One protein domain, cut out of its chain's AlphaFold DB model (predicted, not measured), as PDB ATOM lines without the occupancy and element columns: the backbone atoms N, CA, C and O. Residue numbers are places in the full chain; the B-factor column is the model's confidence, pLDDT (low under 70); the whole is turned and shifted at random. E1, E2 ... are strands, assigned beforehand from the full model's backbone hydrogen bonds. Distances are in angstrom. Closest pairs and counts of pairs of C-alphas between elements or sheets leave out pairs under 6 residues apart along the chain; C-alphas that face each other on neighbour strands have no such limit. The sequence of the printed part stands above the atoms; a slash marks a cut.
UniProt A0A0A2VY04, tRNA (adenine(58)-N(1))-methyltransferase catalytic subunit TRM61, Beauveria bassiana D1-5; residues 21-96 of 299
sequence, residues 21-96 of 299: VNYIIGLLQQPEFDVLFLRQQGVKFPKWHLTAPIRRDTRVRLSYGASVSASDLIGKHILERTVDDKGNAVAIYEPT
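This is residues 21 to 96 of the 299 residues of the protein "tRNA (adenine(58)-N(1))-methyltransferase catalytic subunit TRM61" of Beauveria bassiana D1-5 (UniProt A0A0A2VY04). With little regular structure, this is a strongly twisted four-stranded sheet with the small hairpin E3 and E4 over one face, while the first stretch, from Val 21, trails away at one end. The 76 printed residues have six named strands, E1 to E6, and no named helix; 24 residues are in them, class all strand. The antiparallel sheet runs E2 E1 E6 E5. The whole is compact, radius of gyration of the C-alphas 11.8 A, spanning 37 by 26 by 19 A.

Past residues 21 to 36, find the hairpin of E1, residues 37 to 41, and E2, residues 46 to 50: N 38 and O 49 are within hydrogen-bond range, 2.8 A. Next comes the hairpin of E3, residues 59 to 61, and E4, residues 67 to 69, with N 60 and O 68 at 2.9 A. In the hairpin of E5, residues 81 to 83, and E6, residues 89 to 93, N 82 and O 90 are 2.8 A apart. E6 is also antiparallel to E1, with N 39 and O 91 at 2.8 A.

Find C-alpha 37 at (-50.900, -11.342, 39.067), where E1 begins its 13.1 A; E2 spans 13.5 A. E6 runs 13.2 A to C-alpha 93 at (-53.293, -11.025, 34.871).

The printed part has no cut. The link E4 to E5 is long. Residues 21 to 28 have pLDDT under 70.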
ATOM      1  N   VAL A  21     -52.980  -0.754  19.092       34.56
ATOM      2  CA  VAL A  21     -53.990  -1.818  19.293       34.56
ATOM      3  C   VAL A  21     -53.464  -2.960  20.176       34.56
ATOM      4  O   VAL A  21     -54.209  -3.502  20.993       34.56
ATOM      5  N   ASN A  22     -52.162  -3.261  20.110       35.84
ATOM      6  CA  ASN A  22     -51.519  -4.280  20.952       35.84
ATOM      7  C   ASN A  22     -51.495  -3.931  22.451       35.84
ATOM      8  O   ASN A  22     -51.262  -4.813  23.272       35.84
ATOM      9  N   TYR A  23     -51.717  -2.664  22.820       42.12
ATOM     10  CA  TYR A  23     -51.774  -2.238  24.223       42.12
ATOM     11  C   TYR A  23     -53.187  -2.348  24.823       42.12
ATOM     12  O   TYR A  23     -53.340  -2.373  26.041       42.12
ATOM     13  N   ILE A  24     -54.223  -2.420  23.976       45.28
ATOM     14  CA  ILE A  24     -55.636  -2.479  24.391       45.28
ATOM     15  C   ILE A  24     -56.133  -3.933  24.461       45.28
ATOM     16  O   ILE A  24     -57.036  -4.250  25.232       45.28
ATOM     17  N   ILE A  25     -55.513  -4.837  23.704       43.88
ATOM     18  CA  ILE A  25     -55.838  -6.264  23.666       43.88
ATOM     19  C   ILE A  25     -54.572  -7.003  24.094       43.88
ATOM     20  O   ILE A  25     -53.530  -6.751  23.506       43.88
ATOM     21  N   GLY A  26     -54.647  -7.877  25.106       50.66
ATOM     22  CA  GLY A  26     -53.528  -8.580  25.767       50.66
ATOM     23  C   GLY A  26     -52.673  -9.523  24.897       50.66
ATOM     24  O   GLY A  26     -52.345 -10.629  25.314       50.66
ATOM     25  N   LEU A  27     -52.288  -9.089  23.699       54.94
ATOM     26  CA  LEU A  27     -51.481  -9.789  22.704       54.94
ATOM     27  C   LEU A  27     -49.977  -9.697  22.988       54.94
ATOM     28  O   LEU A  27     -49.188 -10.354  22.316       54.94
ATOM     29  N   LEU A  28     -49.554  -8.931  23.998       65.25
ATOM     30  CA  LEU A  28     -48.164  -8.942  24.442       65.25
ATOM     31  C   LEU A  28     -47.885 -10.224  25.234       65.25
ATOM     32  O   LEU A  28     -48.425 -10.446  26.320       65.25
ATOM     33  N   GLN A  29     -47.028 -11.068  24.665       80.69
ATOM     34  CA  GLN A  29     -46.458 -12.214  25.361       80.69
ATOM     35  C   GLN A  29     -45.622 -11.736  26.547       80.69
ATOM     36  O   GLN A  29     -44.901 -10.748  26.421       80.69
ATOM     37  N   GLN A  30     -45.695 -12.434  27.680       84.38
ATOM     38  CA  GLN A  30     -44.977 -12.032  28.890       84.38
ATOM     39  C   GLN A  30     -43.468 -12.318  28.768       84.38
ATOM     40  O   GLN A  30     -43.082 -13.490  28.705       84.38
ATOM     41  N   PRO A  31     -42.590 -11.296  28.721       89.69
ATOM     42  CA  PRO A  31     -41.148 -11.496  28.753       89.69
ATOM     43  C   PRO A  31     -40.635 -11.827  30.159       89.69
ATOM     44  O   PRO A  31     -41.319 -11.710  31.173       89.69
ATOM     45  N   GLU A  32     -39.353 -12.176  30.220       91.69
ATOM     46  CA  GLU A  32     -38.617 -12.257  31.477       91.69
ATOM     47  C   GLU A  32     -38.641 -10.921  32.244       91.69
ATOM     48  O   GLU A  32     -38.718  -9.842  31.653       91.69
ATOM     49  N   PHE A  33     -38.497 -10.985  33.567       94.12
ATOM     50  CA  PHE A  33     -38.533  -9.869  34.515       94.12
ATOM     51  C   PHE A  33     -39.908  -9.215  34.717       94.12
ATOM     52  O   PHE A  33     -39.990  -8.223  35.445       94.12
ATOM     53  N   ASP A  34     -40.972  -9.756  34.126       94.06
ATOM     54  CA  ASP A  34     -42.331  -9.304  34.417       94.06
ATOM     55  C   ASP A  34     -42.806  -9.777  35.785       94.06
ATOM     56  O   ASP A  34     -42.441 -10.848  36.274       94.06
ATOM     57  N   VAL A  35     -43.636  -8.948  36.411       95.81
ATOM     58  CA  VAL A  35     -44.407  -9.328  37.590       95.81
ATOM     59  C   VAL A  35     -45.833  -9.589  37.145       95.81
ATOM     60  O   VAL A  35     -46.471  -8.719  36.554       95.81
ATOM     61  N   LEU A  36     -46.331 -10.780  37.454       96.06
ATOM     62  CA  LEU A  36     -47.661 -11.233  37.080       96.06
ATOM     63  C   LEU A  36     -48.570 -11.282  38.303       96.06
ATOM     64  O   LEU A  36     -48.119 -11.461  39.437       96.06
ATOM     65  N   PHE A  37     -49.870 -11.158  38.059       96.38
ATOM     66  CA  PHE A  37     -50.900 -11.342  39.067       96.38
ATOM     67  C   PHE A  37     -51.709 -12.592  38.735       96.38
ATOM     68  O   PHE A  37     -52.522 -12.626  37.817       96.38
ATOM     69  N   LEU A  38     -51.421 -13.671  39.448       96.75
ATOM     70  CA  LEU A  38     -51.934 -14.998  39.149       96.75
ATOM     71  C   LEU A  38     -53.189 -15.271  39.970       96.75
ATOM     72  O   LEU A  38     -53.182 -15.125  41.191       96.75
ATOM     73  N   ARG A  39     -54.255 -15.719  39.309       96.50
ATOM     74  CA  ARG A  39     -55.486 -16.180  39.956       96.50
ATOM     75  C   ARG A  39     -55.554 -17.701  39.896       96.50
ATOM     76  O   ARG A  39     -55.938 -18.265  38.872       96.50
ATOM     77  N   GLN A  40     -55.205 -18.353  40.998       96.19
ATOM     78  CA  GLN A  40     -55.253 -19.805  41.158       96.19
ATOM     79  C   GLN A  40     -56.656 -20.244  41.599       96.19
ATOM     80  O   GLN A  40     -57.174 -19.753  42.603       96.19
ATOM     81  N   GLN A  41     -57.273 -21.171  40.868       93.88
ATOM     82  CA  GLN A  41     -58.562 -21.773  41.216       93.88
ATOM     83  C   GLN A  41     -58.359 -22.911  42.219       93.88
ATOM     84  O   GLN A  41     -58.093 -24.040  41.832       93.88
ATOM     85  N   GLY A  42     -58.448 -22.611  43.515       86.75
ATOM     86  CA  GLY A  42     -58.385 -23.632  44.559       86.75
ATOM     87  C   GLY A  42     -59.705 -24.374  44.769       86.75
ATOM     88  O   GLY A  42     -60.757 -23.953  44.298       86.75
ATOM     89  N   VAL A  43     -59.660 -25.431  45.587       81.38
ATOM     90  CA  VAL A  43     -60.824 -26.282  45.913       81.38
ATOM     91  C   VAL A  43     -61.944 -25.523  46.639       81.38
ATOM     92  O   VAL A  43     -63.116 -25.830  46.454       81.38
ATOM     93  N   LYS A  44     -61.601 -24.539  47.485       83.50
ATOM     94  CA  LYS A  44     -62.589 -23.754  48.252       83.50
ATOM     95  C   LYS A  44     -62.962 -22.439  47.568       83.50
ATOM     96  O   LYS A  44     -64.137 -22.112  47.465       83.50
ATOM     97  N   PHE A  45     -61.962 -21.652  47.175       91.00
ATOM     98  CA  PHE A  45     -62.133 -20.335  46.560       91.00
ATOM     99  C   PHE A  45     -60.864 -19.943  45.787       91.00
ATOM    100  O   PHE A  45     -59.790 -20.472  46.076       91.00
ATOM    101  N   PRO A  46     -60.945 -19.025  44.810       93.88
ATOM    102  CA  PRO A  46     -59.773 -18.565  44.078       93.88
ATOM    103  C   PRO A  46     -58.833 -17.734  44.962       93.88
ATOM    104  O   PRO A  46     -59.278 -16.916  45.769       93.88
ATOM    105  N   LYS A  47     -57.524 -17.897  44.763       94.50
ATOM    106  CA  LYS A  47     -56.473 -17.126  45.439       94.50
ATOM    107  C   LYS A  47     -55.688 -16.296  44.435       94.50
ATOM    108  O   LYS A  47     -55.382 -16.764  43.341       94.50
ATOM    109  N   TRP A  48     -55.369 -15.069  44.828       94.94
ATOM    110  CA  TRP A  48     -54.557 -14.152  44.043       94.94
ATOM    111  C   TRP A  48     -53.120 -14.146  44.555       94.94
ATOM    112  O   TRP A  48     -52.896 -14.140  45.765       94.94
ATOM    113  N   HIS A  49     -52.162 -14.150  43.633       95.44
ATOM    114  CA  HIS A  49     -50.736 -14.188  43.923       95.44
ATOM    115  C   HIS A  49     -49.991 -13.204  43.041       95.44
ATOM    116  O   HIS A  49     -50.020 -13.319  41.819       95.44
ATOM    117  N   LEU A  50     -49.296 -12.259  43.665       96.31
ATOM    118  CA  LEU A  50     -48.339 -11.417  42.970       96.31
ATOM    119  C   LEU A  50     -47.000 -12.150  42.899       96.31
ATOM    120  O   LEU A  50     -46.510 -12.646  43.915       96.31
ATOM    121  N   THR A  51     -46.419 -12.261  41.710       96.06
ATOM    122  CA  THR A  51     -45.117 -12.915  41.554       96.06
ATOM    123  C   THR A  51     -43.975 -11.961  41.911       96.06
ATOM    124  O   THR A  51     -44.106 -10.740  41.857       96.06
ATOM    125  N   ALA A  52     -42.799 -12.511  42.210       94.19
ATOM    126  CA  ALA A  52     -41.559 -11.773  41.979       94.19
ATOM    127  C   ALA A  52     -41.321 -11.627  40.456       94.19
ATOM    128  O   ALA A  52     -41.988 -12.323  39.679       94.19
ATOM    129  N   PRO A  53     -40.381 -10.772  40.006       94.94
ATOM    130  CA  PRO A  53     -39.983 -10.726  38.601       94.94
ATOM    131  C   PRO A  53     -39.604 -12.123  38.093       94.94
ATOM    132  O   PRO A  53     -38.667 -12.735  38.613       94.94
ATOM    133  N   ILE A  54     -40.351 -12.640  37.119       95.00
ATOM    134  CA  ILE A  54     -40.204 -14.020  36.644       95.00
ATOM    135  C   ILE A  54     -38.896 -14.197  35.866       95.00
ATOM    136  O   ILE A  54     -38.515 -13.333  35.076       95.00
ATOM    137  N   ARG A  55     -38.214 -15.325  36.076       93.81
ATOM    138  CA  ARG A  55     -37.003 -15.740  35.344       93.81
ATOM    139  C   ARG A  55     -37.138 -17.181  34.892       93.81
ATOM    140  O   ARG A  55     -37.774 -17.958  35.601       93.81
ATOM    141  N   ARG A  56     -36.577 -17.549  33.738       90.19
ATOM    142  CA  ARG A  56     -36.840 -18.863  33.103       90.19
ATOM    143  C   ARG A  56     -36.559 -20.068  34.009       90.19
ATOM    144  O   ARG A  56     -37.228 -21.085  33.884       90.19
ATOM    145  N   ASP A  57     -35.609 -19.935  34.921       89.69
ATOM    146  CA  ASP A  57     -35.130 -20.954  35.856       89.69
ATOM    147  C   ASP A  57     -35.828 -20.926  37.232       89.69
ATOM    148  O   ASP A  57     -35.447 -21.658  38.146       89.69
ATOM    149  N   THR A  58     -36.862 -20.097  37.405       93.00
ATOM    150  CA  THR A  58     -37.538 -19.913  38.700       93.00
ATOM    151  C   THR A  58     -38.893 -20.611  38.784       93.00
ATOM    152  O   THR A  58     -39.576 -20.856  37.789       93.00
ATOM    153  N   ARG A  59     -39.316 -20.915  40.016       95.06
ATOM    154  CA  ARG A  59     -40.667 -21.400  40.329       95.06
ATOM    155  C   ARG A  59     -41.397 -20.382  41.190       95.06
ATOM    156  O   ARG A  59     -40.854 -19.902  42.185       95.06
ATOM    157  N   VAL A  60     -42.652 -20.115  40.851       95.50
ATOM    158  CA  VAL A  60     -43.540 -19.275  41.654       95.50
ATOM    159  C   VAL A  60     -44.321 -20.174  42.604       95.50
ATOM    160  O   VAL A  60     -45.079 -21.043  42.172       95.50
ATOM    161  N   ARG A  61     -44.136 -19.972  43.911       95.19
ATOM    162  CA  ARG A  61     -44.929 -20.654  44.941       95.19
ATOM    163  C   ARG A  61     -46.305 -20.000  45.042       95.19
ATOM    164  O   ARG A  61     -46.399 -18.785  45.190       95.19
ATOM    165  N   LEU A  62     -47.350 -20.814  44.963       94.19
ATOM    166  CA  LEU A  62     -48.749 -20.398  45.025       94.19
ATOM    167  C   LEU A  62     -49.396 -20.864  46.339       94.19
ATOM    168  O   LEU A  62     -48.756 -21.475  47.202       94.19
ATOM    169  N   SER A  63     -50.688 -20.579  46.498       90.25
ATOM    170  CA  SER A  63     -51.492 -21.146  47.580       90.25
ATOM    171  C   SER A  63     -51.630 -22.661  47.422       90.25
ATOM    172  O   SER A  63     -51.233 -23.271  46.427       90.25
ATOM    173  N   TYR A  64     -52.200 -23.288  48.454       89.94
ATOM    174  CA  TYR A  64     -52.461 -24.731  48.496       89.94
ATOM    175  C   TYR A  64     -51.192 -25.592  48.399       89.94
ATOM    176  O   TYR A  64     -51.262 -26.783  48.093       89.94
ATOM    177  N   GLY A  65     -50.023 -25.001  48.678       90.00
ATOM    178  CA  GLY A  65     -48.724 -25.661  48.566       90.00
ATOM    179  C   GLY A  65     -48.414 -26.123  47.144       90.00
ATOM    180  O   GLY A  65     -47.759 -27.150  46.994       90.00
ATOM    181  N   ALA A  66     -48.967 -25.442  46.139       94.25
ATOM    182  CA  ALA A  66     -48.701 -25.692  44.731       94.25
ATOM    183  C   ALA A  66     -47.685 -24.680  44.190       94.25
ATOM    184  O   ALA A  66     -47.409 -23.645  44.809       94.25
ATOM    185  N   SER A  67     -47.129 -24.958  43.021       96.62
ATOM    186  CA  SER A  67     -46.242 -24.037  42.326       96.62
ATOM    187  C   SER A  67     -46.389 -24.122  40.815       96.62
ATOM    188  O   SER A  67     -46.828 -25.132  40.271       96.62
ATOM    189  N   VAL A  68     -46.013 -23.041  40.140       96.44
ATOM    190  CA  VAL A  68     -45.980 -22.955  38.678       96.44
ATOM    191  C   VAL A  68     -44.562 -22.623  38.224       96.44
ATOM    192  O   VAL A  68     -43.868 -21.820  38.862       96.44
ATOM    193  N   SER A  69     -44.101 -23.269  37.153       95.50
ATOM    194  CA  SER A  69     -42.809 -22.942  36.553       95.50
ATOM    195  C   SER A  69     -42.900 -21.598  35.838       95.50
ATOM    196  O   SER A  69     -43.861 -21.343  35.115       95.50
ATOM    197  N   ALA A  70     -41.901 -20.732  35.996       94.06
ATOM    198  CA  ALA A  70     -41.861 -19.472  35.260       94.06
ATOM    199  C   ALA A  70     -41.729 -19.687  33.743       94.06
ATOM    200  O   ALA A  70     -42.236 -18.874  32.974       94.06
ATOM    201  N   SER A  71     -41.128 -20.802  33.305       93.38
ATOM    202  CA  SER A  71     -41.133 -21.226  31.895       93.38
ATOM    203  C   SER A  71     -42.542 -21.351  31.315       93.38
ATOM    204  O   SER A  71     -42.732 -21.082  30.137       93.38
ATOM    205  N   ASP A  72     -43.520 -21.713  32.148       92.75
ATOM    206  CA  ASP A  72     -44.911 -21.940  31.740       92.75
ATOM    207  C   ASP A  72     -45.745 -20.652  31.806       92.75
ATOM    208  O   ASP A  72     -46.938 -20.670  31.507       92.75
ATOM    209  N   LEU A  73     -45.131 -19.549  32.245       94.50
ATOM    210  CA  LEU A  73     -45.710 -18.207  32.303       94.50
ATOM    211  C   LEU A  73     -45.105 -17.297  31.229       94.50
ATOM    212  O   LEU A  73     -45.815 -16.496  30.624       94.50
ATOM    213  N   ILE A  74     -43.797 -17.413  30.992       94.19
ATOM    214  CA  ILE A  74     -43.084 -16.646  29.968       94.19
ATOM    215  C   ILE A  74     -43.598 -17.057  28.584       94.19
ATOM    216  O   ILE A  74     -43.725 -18.237  28.279       94.19
ATOM    217  N   GLY A  75     -43.881 -16.073  27.735       91.31
ATOM    218  CA  GLY A  75     -44.439 -16.298  26.401       91.31
ATOM    219  C   GLY A  75     -45.966 -16.400  26.362       91.31
ATOM    220  O   GLY A  75     -46.535 -16.291  25.279       91.31
ATOM    221  N   LYS A  76     -46.640 -16.550  27.512       92.31
ATOM    222  CA  LYS A  76     -48.108 -16.560  27.576       92.31
ATOM    223  C   LYS A  76     -48.704 -15.170  27.439       92.31
ATOM    224  O   LYS A  76     -48.025 -14.164  27.652       92.31
ATOM    225  N   HIS A  77     -49.987 -15.124  27.112       91.44
ATOM    226  CA  HIS A  77     -50.759 -13.889  27.045       91.44
ATOM    227  C   HIS A  77     -51.455 -13.567  28.372       91.44
ATOM    228  O   HIS A  77     -51.734 -14.442  29.197       91.44
ATOM    229  N   ILE A  78     -51.779 -12.290  28.576       91.25
ATOM    230  CA  ILE A  78     -52.660 -11.886  29.675       91.25
ATOM    231  C   ILE A  78     -54.045 -12.517  29.454       91.25
ATOM    232  O   ILE A  78     -54.516 -12.627  28.327       91.25
ATOM    233  N   LEU A  79     -54.692 -12.936  30.541       90.19
ATOM    234  CA  LEU A  79     -55.932 -13.724  30.610       90.19
ATOM    235  C   LEU A  79     -55.811 -15.189  30.170       90.19
ATOM    236  O   LEU A  79     -56.755 -15.959  30.385       90.19
ATOM    237  N   GLU A  80     -54.664 -15.608  29.632       94.00
ATOM    238  CA  GLU A  80     -54.404 -17.019  29.365       94.00
ATOM    239  C   GLU A  80     -54.350 -17.819  30.675       94.00
ATOM    240  O   GLU A  80     -54.146 -17.288  31.776       94.00
ATOM    241  N   ARG A  81     -54.557 -19.130  30.556       93.62
ATOM    242  CA  ARG A  81     -54.494 -20.066  31.671       93.62
ATOM    243  C   ARG A  81     -53.289 -20.982  31.550       93.62
ATOM    244  O   ARG A  81     -52.869 -21.397  30.472       93.62
ATOM    245  N   THR A  82     -52.757 -21.333  32.701       94.50
ATOM    246  CA  THR A  82     -51.820 -22.429  32.880       94.50
ATOM    247  C   THR A  82     -52.333 -23.341  33.988       94.50
ATOM    248  O   THR A  82     -53.409 -23.104  34.545       94.50
ATOM    249  N   VAL A  83     -51.592 -24.396  34.294       95.88
ATOM    250  CA  VAL A  83     -51.876 -25.281  35.423       95.88
ATOM    251  C   VAL A  83     -50.725 -25.218  36.414       95.88
ATOM    252  O   VAL A  83     -49.575 -25.020  36.023       95.88
ATOM    253  N   ASP A  84     -51.036 -25.333  37.701       95.62
ATOM    254  CA  ASP A  84     -50.008 -25.576  38.709       95.62
ATOM    255  C   ASP A  84     -49.603 -27.061  38.748       95.62
ATOM    256  O   ASP A  84     -50.214 -27.918  38.105       95.62
ATOM    257  N   ASP A  85     -48.570 -27.377  39.525       95.50
ATOM    258  CA  ASP A  85     -48.076 -28.744  39.741       95.50
ATOM    259  C   ASP A  85     -49.075 -29.699  40.425       95.50
ATOM    260  O   ASP A  85     -48.796 -30.892  40.548       95.50
ATOM    261  N   LYS A  86     -50.248 -29.206  40.842       93.38
ATOM    262  CA  LYS A  86     -51.361 -29.993  41.390       93.38
ATOM    263  C   LYS A  86     -52.577 -30.033  40.459       93.38
ATOM    264  O   LYS A  86     -53.616 -30.560  40.851       93.38
ATOM    265  N   GLY A  87     -52.459 -29.499  39.243       93.25
ATOM    266  CA  GLY A  87     -53.514 -29.493  38.233       93.25
ATOM    267  C   GLY A  87     -54.579 -28.406  38.410       93.25
ATOM    268  O   GLY A  87     -55.562 -28.405  37.669       93.25
ATOM    269  N   ASN A  88     -54.419 -27.462  39.344       94.31
ATOM    270  CA  ASN A  88     -55.364 -26.355  39.472       94.31
ATOM    271  C   ASN A  88     -55.143 -25.333  38.354       94.31
ATOM    272  O   ASN A  88     -54.009 -24.968  38.037       94.31
ATOM    273  N   ALA A  89     -56.235 -24.807  37.800       95.69
ATOM    274  CA  ALA A  89     -56.165 -23.764  36.784       95.69
ATOM    275  C   ALA A  89     -55.648 -22.443  37.378       95.69
ATOM    276  O   ALA A  89     -56.162 -21.950  38.385       95.69
ATOM    277  N   VAL A  90     -54.679 -21.829  36.707       97.19
ATOM    278  CA  VAL A  90     -54.076 -20.546  37.077       97.19
ATOM    279  C   VAL A  90     -54.252 -19.574  35.918       97.19
ATOM    280  O   VAL A  90     -53.687 -19.776  34.850       97.19
ATOM    281  N   ALA A  91     -55.046 -18.523  36.111       96.00
ATOM    282  CA  ALA A  91     -55.216 -17.462  35.118       96.00
ATOM    283  C   ALA A  91     -54.202 -16.330  35.346       96.00
ATOM    284  O   ALA A  91     -53.946 -15.955  36.492       96.00
ATOM    285  N   ILE A  92     -53.651 -15.787  34.262       95.69
ATOM    286  CA  ILE A  92     -52.590 -14.771  34.282       95.69
ATOM    287  C   ILE A  92     -53.202 -13.377  34.108       95.69
ATOM    288  O   ILE A  92     -53.963 -13.154  33.174       95.69
ATOM    289  N   TYR A  93     -52.871 -12.425  34.979       95.19
ATOM    290  CA  TYR A  93     -53.293 -11.025  34.871       95.19
ATOM    291  C   TYR A  93     -52.086 -10.091  34.942       95.19
ATOM    292  O   TYR A  93     -51.095 -10.391  35.613       95.19
ATOM    293  N   GLU A  94     -52.196  -8.931  34.297       93.19
ATOM    294  CA  GLU A  94     -51.268  -7.826  34.524       93.19
ATOM    295  C   GLU A  94     -51.671  -7.109  35.824       93.19
ATOM    296  O   GLU A  94     -52.836  -6.723  35.982       93.19
ATOM    297  N   PRO A  95     -50.749  -6.912  36.779       95.25
ATOM    298  CA  PRO A  95     -51.042  -6.105  37.947       95.25
ATOM    299  C   PRO A  95     -51.146  -4.624  37.560       95.25
ATOM    300  O   PRO A  95     -50.194  -4.005  37.086       95.25
ATOM    301  N   THR A  96     -52.283  -4.009  37.880       95.06
ATOM    302  CA  THR A  96     -52.372  -2.545  37.985       95.06
ATOM    303  C   THR A  96     -51.415  -2.033  39.069       95.06
ATOM    304  O   THR A  96     -51.046  -2.787  39.973       95.06
TER     305      THR A  96